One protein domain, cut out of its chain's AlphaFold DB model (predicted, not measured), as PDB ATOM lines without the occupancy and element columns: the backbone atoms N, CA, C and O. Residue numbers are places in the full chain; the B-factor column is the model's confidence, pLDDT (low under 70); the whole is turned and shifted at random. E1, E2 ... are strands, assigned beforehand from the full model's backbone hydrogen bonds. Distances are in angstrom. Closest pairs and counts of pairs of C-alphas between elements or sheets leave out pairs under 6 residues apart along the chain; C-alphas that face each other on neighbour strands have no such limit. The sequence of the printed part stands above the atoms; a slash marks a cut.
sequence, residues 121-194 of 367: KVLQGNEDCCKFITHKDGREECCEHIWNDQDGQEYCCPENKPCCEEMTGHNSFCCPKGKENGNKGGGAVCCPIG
ATOM      1  N   LYS A 121     -17.027  21.358  45.362       89.44
ATOM      2  CA  LYS A 121     -15.846  20.485  45.297       89.44
ATOM      3  C   LYS A 121     -14.584  21.264  45.678       89.44
ATOM      4  O   LYS A 121     -14.511  22.470  45.459       89.44
ATOM      5  N   VAL A 122     -13.594  20.579  46.249       88.81
ATOM      6  CA  VAL A 122     -12.235  21.121  46.405       88.81
ATOM      7  C   VAL A 122     -11.481  20.840  45.108       88.81
ATOM      8  O   VAL A 122     -11.231  19.679  44.778       88.81
ATOM      9  N   LEU A 123     -11.163  21.885  44.344       87.25
ATOM     10  CA  LEU A 123     -10.356  21.752  43.129       87.25
ATOM     11  C   LEU A 123      -8.863  21.809  43.458       87.25
ATOM     12  O   LEU A 123      -8.449  22.415  44.445       87.25
ATOM     13  N   GLN A 124      -8.045  21.171  42.621       82.06
ATOM     14  CA  GLN A 124      -6.600  21.093  42.819       82.06
ATOM     15  C   GLN A 124      -5.987  22.506  42.851       82.06
ATOM     16  O   GLN A 124      -6.016  23.216  41.850       82.06
ATOM     17  N   GLY A 125      -5.445  22.905  44.007       82.88
ATOM     18  CA  GLY A 125      -4.876  24.241  44.236       82.88
ATOM     19  C   GLY A 125      -5.754  25.207  45.043       82.88
ATOM     20  O   GLY A 125      -5.289  26.303  45.335       82.88
ATOM     21  N   ASN A 126      -6.972  24.815  45.440       79.94
ATOM     22  CA  ASN A 126      -7.809  25.569  46.379       79.94
ATOM     23  C   ASN A 126      -7.910  24.854  47.731       79.94
ATOM     24  O   ASN A 126      -8.073  23.636  47.786       79.94
ATOM     25  N   GLU A 127      -7.831  25.612  48.825       82.31
ATOM     26  CA  GLU A 127      -7.910  25.069  50.192       82.31
ATOM     27  C   GLU A 127      -9.360  24.864  50.672       82.31
ATOM     28  O   GLU A 127      -9.608  24.072  51.592       82.31
ATOM     29  N   ASP A 128     -10.325  25.515  50.011       88.88
ATOM     30  CA  ASP A 128     -11.739  25.536  50.385       88.88
ATOM     31  C   ASP A 128     -12.675  24.979  49.305       88.88
ATOM     32  O   ASP A 128     -12.382  24.974  48.108       88.88
ATOM     33  N   CYS A 129     -13.834  24.489  49.755       89.62
ATOM     34  CA  CYS A 129     -14.908  24.030  48.884       89.62
ATOM     35  C   CYS A 129     -15.478  25.206  48.088       89.62
ATOM     36  O   CYS A 129     -15.946  26.187  48.665       89.62
ATOM     37  N   CYS A 130     -15.517  25.072  46.769       88.75
ATOM     38  CA  CYS A 130     -16.117  26.051  45.876       88.75
ATOM     39  C   CYS A 130     -17.240  25.396  45.069       88.75
ATOM     40  O   CYS A 130     -17.263  24.179  44.868       88.75
ATOM     41  N   LYS A 131     -18.180  26.203  44.579       87.06
ATOM     42  CA  LYS A 131     -18.997  25.789  43.437       87.06
ATOM     43  C   LYS A 131     -18.082  25.722  42.208       87.06
ATOM     44  O   LYS A 131     -17.132  26.495  42.130       87.06
ATOM     45  N   PHE A 132     -18.323  24.802  41.284       86.81
ATOM     46  CA  PHE A 132     -17.462  24.599  40.119       86.81
ATOM     47  C   PHE A 132     -18.292  24.333  38.868       86.81
ATOM     48  O   PHE A 132     -19.425  23.876  38.984       86.81
ATOM     49  N   ILE A 133     -17.713  24.584  37.697       83.38
ATOM     50  CA  ILE A 133     -18.261  24.117  36.416       83.38
ATOM     51  C   ILE A 133     -17.286  23.140  35.770       83.38
ATOM     52  O   ILE A 133     -16.082  23.198  36.036       83.38
ATOM     53  N   THR A 134     -17.794  22.295  34.875       84.00
ATOM     54  CA  THR A 134     -16.975  21.408  34.041       84.00
ATOM     55  C   THR A 134     -17.013  21.878  32.589       84.00
ATOM     56  O   THR A 134     -18.059  21.876  31.939       84.00
ATOM     57  N   HIS A 135     -15.856  22.271  32.064       74.94
ATOM     58  CA  HIS A 135     -15.670  22.680  30.673       74.94
ATOM     59  C   HIS A 135     -15.816  21.489  29.712       74.94
ATOM     60  O   HIS A 135     -15.650  20.332  30.096       74.94
ATOM     61  N   LYS A 136     -16.059  21.760  28.421       74.38
ATOM     62  CA  LYS A 136     -16.172  20.714  27.375       74.38
ATOM     63  C   LYS A 136     -14.905  19.862  27.211       74.38
ATOM     64  O   LYS A 136     -14.987  18.745  26.710       74.38
ATOM     65  N   ASP A 137     -13.749  20.386  27.612       80.69
ATOM     66  CA  ASP A 137     -12.453  19.694  27.626       80.69
ATOM     67  C   ASP A 137     -12.242  18.826  28.890       80.69
ATOM     68  O   ASP A 137     -11.218  18.156  29.006       80.69
ATOM     69  N   GLY A 138     -13.201  18.815  29.826       86.62
ATOM     70  CA  GLY A 138     -13.141  18.082  31.094       86.62
ATOM     71  C   GLY A 138     -12.429  18.823  32.229       86.62
ATOM     72  O   GLY A 138     -12.340  18.290  33.335       86.62
ATOM     73  N   ARG A 139     -11.929  20.040  31.993       87.38
ATOM     74  CA  ARG A 139     -11.338  20.881  33.039       87.38
ATOM     75  C   ARG A 139     -12.431  21.391  33.972       87.38
ATOM     76  O   ARG A 139     -13.485  21.825  33.519       87.38
ATOM     77  N   GLU A 140     -12.165  21.378  35.270       87.38
ATOM     78  CA  GLU A 140     -13.035  21.980  36.282       87.38
ATOM     79  C   GLU A 140     -12.425  23.303  36.757       87.38
ATOM     80  O   GLU A 140     -11.206  23.399  36.913       87.38
ATOM     81  N   GLU A 141     -13.249  24.320  37.000       85.75
ATOM     82  CA  GLU A 141     -12.791  25.586  37.589       85.75
ATOM     83  C   GLU A 141     -13.724  26.054  38.707       85.75
ATOM     84  O   GLU A 141     -14.927  25.796  38.669       85.75
ATOM     85  N   CYS A 142     -13.155  26.695  39.733       85.75
ATOM     86  CA  CYS A 142     -13.911  27.198  40.874       85.75
ATOM     87  C   CYS A 142     -14.587  28.502  40.492       85.75
ATOM     88  O   CYS A 142     -13.946  29.419  39.979       85.75
ATOM     89  N   CYS A 143     -15.868  28.598  40.810       79.25
ATOM     90  CA  CYS A 143     -16.715  29.695  40.396       79.25
ATOM     91  C   CYS A 143     -17.498  30.182  41.588       79.25
ATOM     92  O   CYS A 143     -18.292  29.456  42.182       79.25
ATOM     93  N   GLU A 144     -17.273  31.439  41.938       72.38
ATOM     94  CA  GLU A 144     -18.000  32.069  43.031       72.38
ATOM     95  C   GLU A 144     -19.510  32.088  42.727       72.38
ATOM     96  O   GLU A 144     -20.338  31.830  43.603       72.38
ATOM     97  N   HIS A 145     -19.860  32.290  41.450       69.50
ATOM     98  CA  HIS A 145     -21.225  32.283  40.936       69.50
ATOM     99  C   HIS A 145     -21.301  31.447  39.651       69.50
ATOM    100  O   HIS A 145     -20.699  31.804  38.641       69.50
ATOM    101  N   ILE A 146     -22.049  30.339  39.706       68.06
ATOM    102  CA  ILE A 146     -22.401  29.524  38.536       68.06
ATOM    103  C   ILE A 146     -23.641  30.134  37.887       68.06
ATOM    104  O   ILE A 146     -24.620  30.424  38.584       68.06
ATOM    105  N   TRP A 147     -23.610  30.296  36.568       66.81
ATOM    106  CA  TRP A 147     -24.762  30.717  35.776       66.81
ATOM    107  C   TRP A 147     -25.069  29.685  34.689       66.81
ATOM    108  O   TRP A 147     -24.138  29.165  34.085       66.81
ATOM    109  N   ASN A 148     -26.354  29.407  34.454       60.66
ATOM    110  CA  ASN A 148     -26.837  28.496  33.412       60.66
ATOM    111  C   ASN A 148     -27.402  29.302  32.251       60.66
ATOM    112  O   ASN A 148     -28.244  30.167  32.501       60.66
ATOM    113  N   ASP A 149     -27.003  28.977  31.023       55.31
ATOM    114  CA  ASP A 149     -27.728  29.450  29.846       55.31
ATOM    115  C   ASP A 149     -29.090  28.744  29.650       55.31
ATOM    116  O   ASP A 149     -29.456  27.825  30.388       55.31
ATOM    117  N   GLN A 150     -29.867  29.192  28.661       39.59
ATOM    118  CA  GLN A 150     -31.172  28.666  28.258       39.59
ATOM    119  C   GLN A 150     -31.094  27.207  27.793       39.59
ATOM    120  O   GLN A 150     -32.106  26.507  27.857       39.59
ATOM    121  N   ASP A 151     -29.912  26.741  27.380       49.84
ATOM    122  CA  ASP A 151     -29.635  25.355  26.996       49.84
ATOM    123  C   ASP A 151     -29.144  24.502  28.189       49.84
ATOM    124  O   ASP A 151     -28.970  23.286  28.059       49.84
ATOM    125  N   GLY A 152     -28.963  25.105  29.370       62.84
ATOM    126  CA  GLY A 152     -28.509  24.452  30.599       62.84
ATOM    127  C   GLY A 152     -26.990  24.287  30.719       62.84
ATOM    128  O   GLY A 152     -26.535  23.484  31.533       62.84
ATOM    129  N   GLN A 153     -26.197  24.999  29.917       65.12
ATOM    130  CA  GLN A 153     -24.739  25.016  29.998       65.12
ATOM    131  C   GLN A 153     -24.264  26.018  31.061       65.12
ATOM    132  O   GLN A 153     -24.645  27.190  31.067       65.12
ATOM    133  N   GLU A 154     -23.393  25.548  31.954       65.06
ATOM    134  CA  GLU A 154     -22.845  26.342  33.055       65.06
ATOM    135  C   GLU A 154     -21.621  27.180  32.631       65.06
ATOM    136  O   GLU A 154     -20.729  26.677  31.943       65.06
ATOM    137  N   TYR A 155     -21.556  28.440  33.087       70.75
ATOM    138  CA  TYR A 155     -20.446  29.378  32.865       70.75
ATOM    139  C   TYR A 155     -19.985  30.055  34.157       70.75
ATOM    140  O   TYR A 155     -20.777  30.293  35.075       70.75
ATOM    141  N   CYS A 156     -18.705  30.435  34.179       70.69
ATOM    142  CA  CYS A 156     -18.105  31.186  35.273       70.69
ATOM    143  C   CYS A 156     -17.766  32.584  34.826       70.69
ATOM    144  O   CYS A 156     -16.893  32.816  33.993       70.69
ATOM    145  N   CYS A 157     -18.491  33.524  35.405       67.00
ATOM    146  CA  CYS A 157     -18.306  34.918  35.113       67.00
ATOM    147  C   CYS A 157     -17.403  35.503  36.219       67.00
ATOM    148  O   CYS A 157     -17.828  35.561  37.380       67.00
ATOM    149  N   PRO A 158     -16.155  35.898  35.919       61.62
ATOM    150  CA  PRO A 158     -15.288  36.492  36.928       61.62
ATOM    151  C   PRO A 158     -15.921  37.784  37.476       61.62
ATOM    152  O   PRO A 158     -16.494  38.573  36.721       61.62
ATOM    153  N   GLU A 159     -15.813  38.002  38.792       58.88
ATOM    154  CA  GLU A 159     -16.218  39.240  39.488       58.88
ATOM    155  C   GLU A 159     -17.738  39.551  39.541       58.88
ATOM    156  O   GLU A 159     -18.138  40.704  39.382       58.88
ATOM    157  N   ASN A 160     -18.616  38.573  39.807       51.78
ATOM    158  CA  ASN A 160     -20.068  38.804  40.006       51.78
ATOM    159  C   ASN A 160     -20.823  39.403  38.795       51.78
ATOM    160  O   ASN A 160     -21.801  40.142  38.957       51.78
ATOM    161  N   LYS A 161     -20.390  39.097  37.569       48.72
ATOM    162  CA  LYS A 161     -20.987  39.619  36.327       48.72
ATOM    163  C   LYS A 161     -21.992  38.603  35.740       48.72
ATOM    164  O   LYS A 161     -21.537  37.539  35.370       48.72
ATOM    165  N   PRO A 162     -23.320  38.814  35.652       50.31
ATOM    166  CA  PRO A 162     -24.228  37.897  34.938       50.31
ATOM    167  C   PRO A 162     -23.760  37.572  33.506       50.31
ATOM    168  O   PRO A 162     -23.431  38.472  32.741       50.31
ATOM    169  N   CYS A 163     -23.726  36.291  33.129       52.50
ATOM    170  CA  CYS A 163     -23.369  35.874  31.773       52.50
ATOM    171  C   CYS A 163     -24.529  36.131  30.791       52.50
ATOM    172  O   CYS A 163     -25.703  36.061  31.149       52.50
ATOM    173  N   CYS A 164     -24.175  36.494  29.563       55.09
ATOM    174  CA  CYS A 164     -25.065  36.962  28.511       55.09
ATOM    175  C   CYS A 164     -24.979  35.967  27.337       55.09
ATOM    176  O   CYS A 164     -23.918  35.794  26.740       55.09
ATOM    177  N   GLU A 165     -26.079  35.266  27.052       49.78
ATOM    178  CA  GLU A 165     -26.168  34.263  25.982       49.78
ATOM    179  C   GLU A 165     -26.024  34.859  24.584       49.78
ATOM    180  O   GLU A 165     -26.561  35.932  24.294       49.78
ATOM    181  N   GLU A 166     -25.385  34.103  23.691       47.62
ATOM    182  CA  GLU A 166     -25.503  34.280  22.248       47.62
ATOM    183  C   GLU A 166     -26.184  33.063  21.620       47.62
ATOM    184  O   GLU A 166     -25.784  31.918  21.837       47.62
ATOM    185  N   MET A 167     -27.170  33.330  20.761       45.19
ATOM    186  CA  MET A 167     -27.691  32.346  19.823       45.19
ATOM    187  C   MET A 167     -26.595  32.039  18.793       45.19
ATOM    188  O   MET A 167     -26.288  32.854  17.928       45.19
ATOM    189  N   THR A 168     -26.036  30.831  18.855       44.88
ATOM    190  CA  THR A 168     -25.269  30.190  17.769       44.88
ATOM    191  C   THR A 168     -23.908  30.814  17.402       44.88
ATOM    192  O   THR A 168     -23.675  31.142  16.243       44.88
ATOM    193  N   GLY A 169     -22.946  30.903  18.334       53.38
ATOM    194  CA  GLY A 169     -21.551  31.154  17.921       53.38
ATOM    195  C   GLY A 169     -20.548  31.634  18.971       53.38
ATOM    196  O   GLY A 169     -20.111  32.767  18.907       53.38
ATOM    197  N   HIS A 170     -20.085  30.748  19.854       51.88
ATOM    198  CA  HIS A 170     -18.794  30.802  20.578       51.88
ATOM    199  C   HIS A 170     -18.358  32.040  21.401       51.88
ATOM    200  O   HIS A 170     -17.344  31.911  22.086       51.88
ATOM    201  N   ASN A 171     -19.078  33.164  21.451       56.88
ATOM    202  CA  ASN A 171     -18.663  34.341  22.226       56.88
ATOM    203  C   ASN A 171     -19.637  34.660  23.370       56.88
ATOM    204  O   ASN A 171     -20.295  35.698  23.387       56.88
ATOM    205  N   SER A 172     -19.703  33.781  24.372       61.00
ATOM    206  CA  SER A 172     -20.330  34.142  25.647       61.00
ATOM    207  C   SER A 172     -19.523  35.264  26.319       61.00
ATOM    208  O   SER A 172     -18.298  35.194  26.425       61.00
ATOM    209  N   PHE A 173     -20.200  36.325  26.766       71.81
ATOM    210  CA  PHE A 173     -19.584  37.436  27.501       71.81
ATOM    211  C   PHE A 173     -20.379  37.733  28.773       71.81
ATOM    212  O   PHE A 173     -21.551  37.381  28.888       71.81
ATOM    213  N   CYS A 174     -19.740  38.364  29.754       71.75
ATOM    214  CA  CYS A 174     -20.359  38.662  31.041       71.75
ATOM    215  C   CYS A 174     -20.737  40.141  31.125       71.75
ATOM    216  O   CYS A 174     -19.908  41.024  30.901       71.75
ATOM    217  N   CYS A 175     -21.979  40.406  31.501       79.19
ATOM    218  CA  CYS A 175     -22.519  41.718  31.787       79.19
ATOM    219  C   CYS A 175     -22.375  42.045  33.288       79.19
ATOM    220  O   CYS A 175     -22.496  41.151  34.110       79.19
ATOM    221  N   PRO A 176     -22.097  43.293  33.708       79.75
ATOM    222  CA  PRO A 176     -22.113  43.672  35.127       79.75
ATOM    223  C   PRO A 176     -23.469  43.428  35.810       79.75
ATOM    224  O   PRO A 176     -24.505  43.399  35.149       79.75
ATOM    225  N   LYS A 177     -23.490  43.292  37.147       76.56
ATOM    226  CA  LYS A 177     -24.742  43.133  37.911       76.56
ATOM    227  C   LYS A 177     -25.722  44.268  37.585       76.56
ATOM    228  O   LYS A 177     -25.345  45.436  37.602       76.56
ATOM    229  N   GLY A 178     -26.981  43.914  37.321       81.88
ATOM    230  CA  GLY A 178     -28.020  44.864  36.900       81.88
ATOM    231  C   GLY A 178     -28.050  45.144  35.393       81.88
ATOM    232  O   GLY A 178     -28.870  45.946  34.948       81.88
ATOM    233  N   LYS A 179     -27.194  44.475  34.611       87.06
ATOM    234  CA  LYS A 179     -27.174  44.532  33.149       87.06
ATOM    235  C   LYS A 179     -27.393  43.149  32.538       87.06
ATOM    236  O   LYS A 179     -27.104  42.135  33.167       87.06
ATOM    237  N   GLU A 180     -27.872  43.132  31.305       87.25
ATOM    238  CA  GLU A 180     -28.115  41.946  30.481       87.25
ATOM    239  C   GLU A 180     -27.612  42.164  29.046       87.25
ATOM    240  O   GLU A 180     -27.108  43.245  28.712       87.25
ATOM    241  N   ASN A 181     -27.720  41.138  28.195       85.75
ATOM    242  CA  ASN A 181     -27.320  41.245  26.796       85.75
ATOM    243  C   ASN A 181     -28.306  42.159  26.069       85.75
ATOM    244  O   ASN A 181     -29.412  41.748  25.721       85.75
ATOM    245  N   GLY A 182     -27.902  43.399  25.816       83.00
ATOM    246  CA  GLY A 182     -28.747  44.352  25.115       83.00
ATOM    247  C   GLY A 182     -28.818  44.104  23.612       83.00
ATOM    248  O   GLY A 182     -29.649  44.713  22.936       83.00
ATOM    249  N   ASN A 183     -27.945  43.267  23.048       82.06
ATOM    250  CA  ASN A 183     -27.839  43.121  21.607       82.06
ATOM    251  C   ASN A 183     -28.614  41.904  21.091       82.06
ATOM    252  O   ASN A 183     -28.144  40.771  21.148       82.06
ATOM    253  N   LYS A 184     -29.772  42.157  20.470       72.81
ATOM    254  CA  LYS A 184     -30.543  41.125  19.752       72.81
ATOM    255  C   LYS A 184     -29.837  40.622  18.471       72.81
ATOM    256  O   LYS A 184     -30.300  39.657  17.877       72.81
ATOM    257  N   GLY A 185     -28.754  41.274  18.028       65.50
ATOM    258  CA  GLY A 185     -28.065  41.036  16.752       65.50
ATOM    259  C   GLY A 185     -26.665  40.411  16.833       65.50
ATOM    260  O   GLY A 185     -25.943  40.494  15.843       65.50
ATOM    261  N   GLY A 186     -26.267  39.816  17.966       65.00
ATOM    262  CA  GLY A 186     -25.060  38.967  18.047       65.00
ATOM    263  C   GLY A 186     -23.727  39.701  18.234       65.00
ATOM    264  O   GLY A 186     -22.732  39.363  17.606       65.00
ATOM    265  N   GLY A 187     -23.703  40.764  19.035       74.69
ATOM    266  CA  GLY A 187     -22.454  41.401  19.455       74.69
ATOM    267  C   GLY A 187     -22.507  41.758  20.932       74.69
ATOM    268  O   GLY A 187     -23.542  42.203  21.419       74.69
ATOM    269  N   ALA A 188     -21.396  41.600  21.640       79.50
ATOM    270  CA  ALA A 188     -21.353  41.741  23.087       79.50
ATOM    271  C   ALA A 188     -21.585  43.184  23.585       79.50
ATOM    272  O   ALA A 188     -20.651  43.985  23.627       79.50
ATOM    273  N   VAL A 189     -22.819  43.528  23.977       88.06
ATOM    274  CA  VAL A 189     -23.164  44.825  24.594       88.06
ATOM    275  C   VAL A 189     -24.004  44.602  25.849       88.06
ATOM    276  O   VAL A 189     -25.095  44.040  25.784       88.06
ATOM    277  N   CYS A 190     -23.515  45.079  26.994       88.50
ATOM    278  CA  CYS A 190     -24.254  45.039  28.255       88.50
ATOM    279  C   CYS A 190     -25.162  46.267  28.369       88.50
ATOM    280  O   CYS A 190     -24.653  47.387  28.410       88.50
ATOM    281  N   CYS A 191     -26.470  46.065  28.490       92.38
ATOM    282  CA  CYS A 191     -27.448  47.129  28.717       92.38
ATOM    283  C   CYS A 191     -28.165  46.929  30.059       92.38
ATOM    284  O   CYS A 191     -28.254  45.790  30.514       92.38
ATOM    285  N   PRO A 192     -28.685  47.984  30.711       93.25
ATOM    286  CA  PRO A 192     -29.583  47.828  31.856       93.25
ATOM    287  C   PRO A 192     -30.720  46.839  31.568       93.25
ATOM    288  O   PRO A 192     -31.239  46.808  30.450       93.25
ATOM    289  N   ILE A 193     -31.119  46.055  32.573       88.56
ATOM    290  CA  ILE A 193     -32.205  45.069  32.429       88.56
ATOM    291  C   ILE A 193     -33.470  45.735  31.858       88.56
ATOM    292  O   ILE A 193     -33.927  46.760  32.366       88.56
ATOM    293  N   GLY A 194     -34.043  45.140  30.808       91.81
ATOM    294  CA  GLY A 194     -35.215  45.640  30.090       91.81
ATOM    295  C   GLY A 194     -34.909  46.652  28.979       91.81
ATOM    296  O   GLY A 194     -35.841  47.250  28.429       91.81
TER     297      GLY A 194
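Overview. This is residues 121 to 194 of the 367 residues of the protein "C-type lectin domain-containing protein" of Steinernema glaseri (UniProt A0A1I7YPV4). With little regular structure, this is a row of three small hairpins, E1 and E2, E3 and E4, E5 and E6, strung in chain order along the longest axis. Between the last two, residues 157 to 178 form a loop folded back on itself, residues 163 to 164 pairing antiparallel with residues 173 to 174. The printed part has 74 residues, 20 of them in six named strands, with no named helix: all strand, in three antiparallel two-strand sheets. It is only just compact, close to loose, with a radius of gyration of the C-alphas of 13.5 A and spans of 40 by 25 by 16 A.

Arrangement. E1, residues 130 to 134, and E2, residues 140 to 142, form an antiparallel hairpin, with N 133 and O 141 within hydrogen-bond range at 3.2 A. E3, residues 146 to 148, and E4, residues 154 to 156, form another, with N 155 and O 147 at 2.9 A. The closest C-alphas of E1 and E4, Ile 133 and Glu 154, are 6.1 A apart. E5, residues 179 to 181, and E6, residues 190 to 192, form the third, with N 180 and O 191 at 2.8 A.

Along the chain. E1 measures 12.7 A from C-alpha 130 at (-16.117, 26.051, 45.876); E6 ends at C-alpha 192, (-29.583, 47.828, 31.856).

Size, cuts and confidence. The printed part has no cut. The link E4 to E5 is long. Residues 145 to 154, 157 to 172 and 185 to 186 have pLDDT under 70.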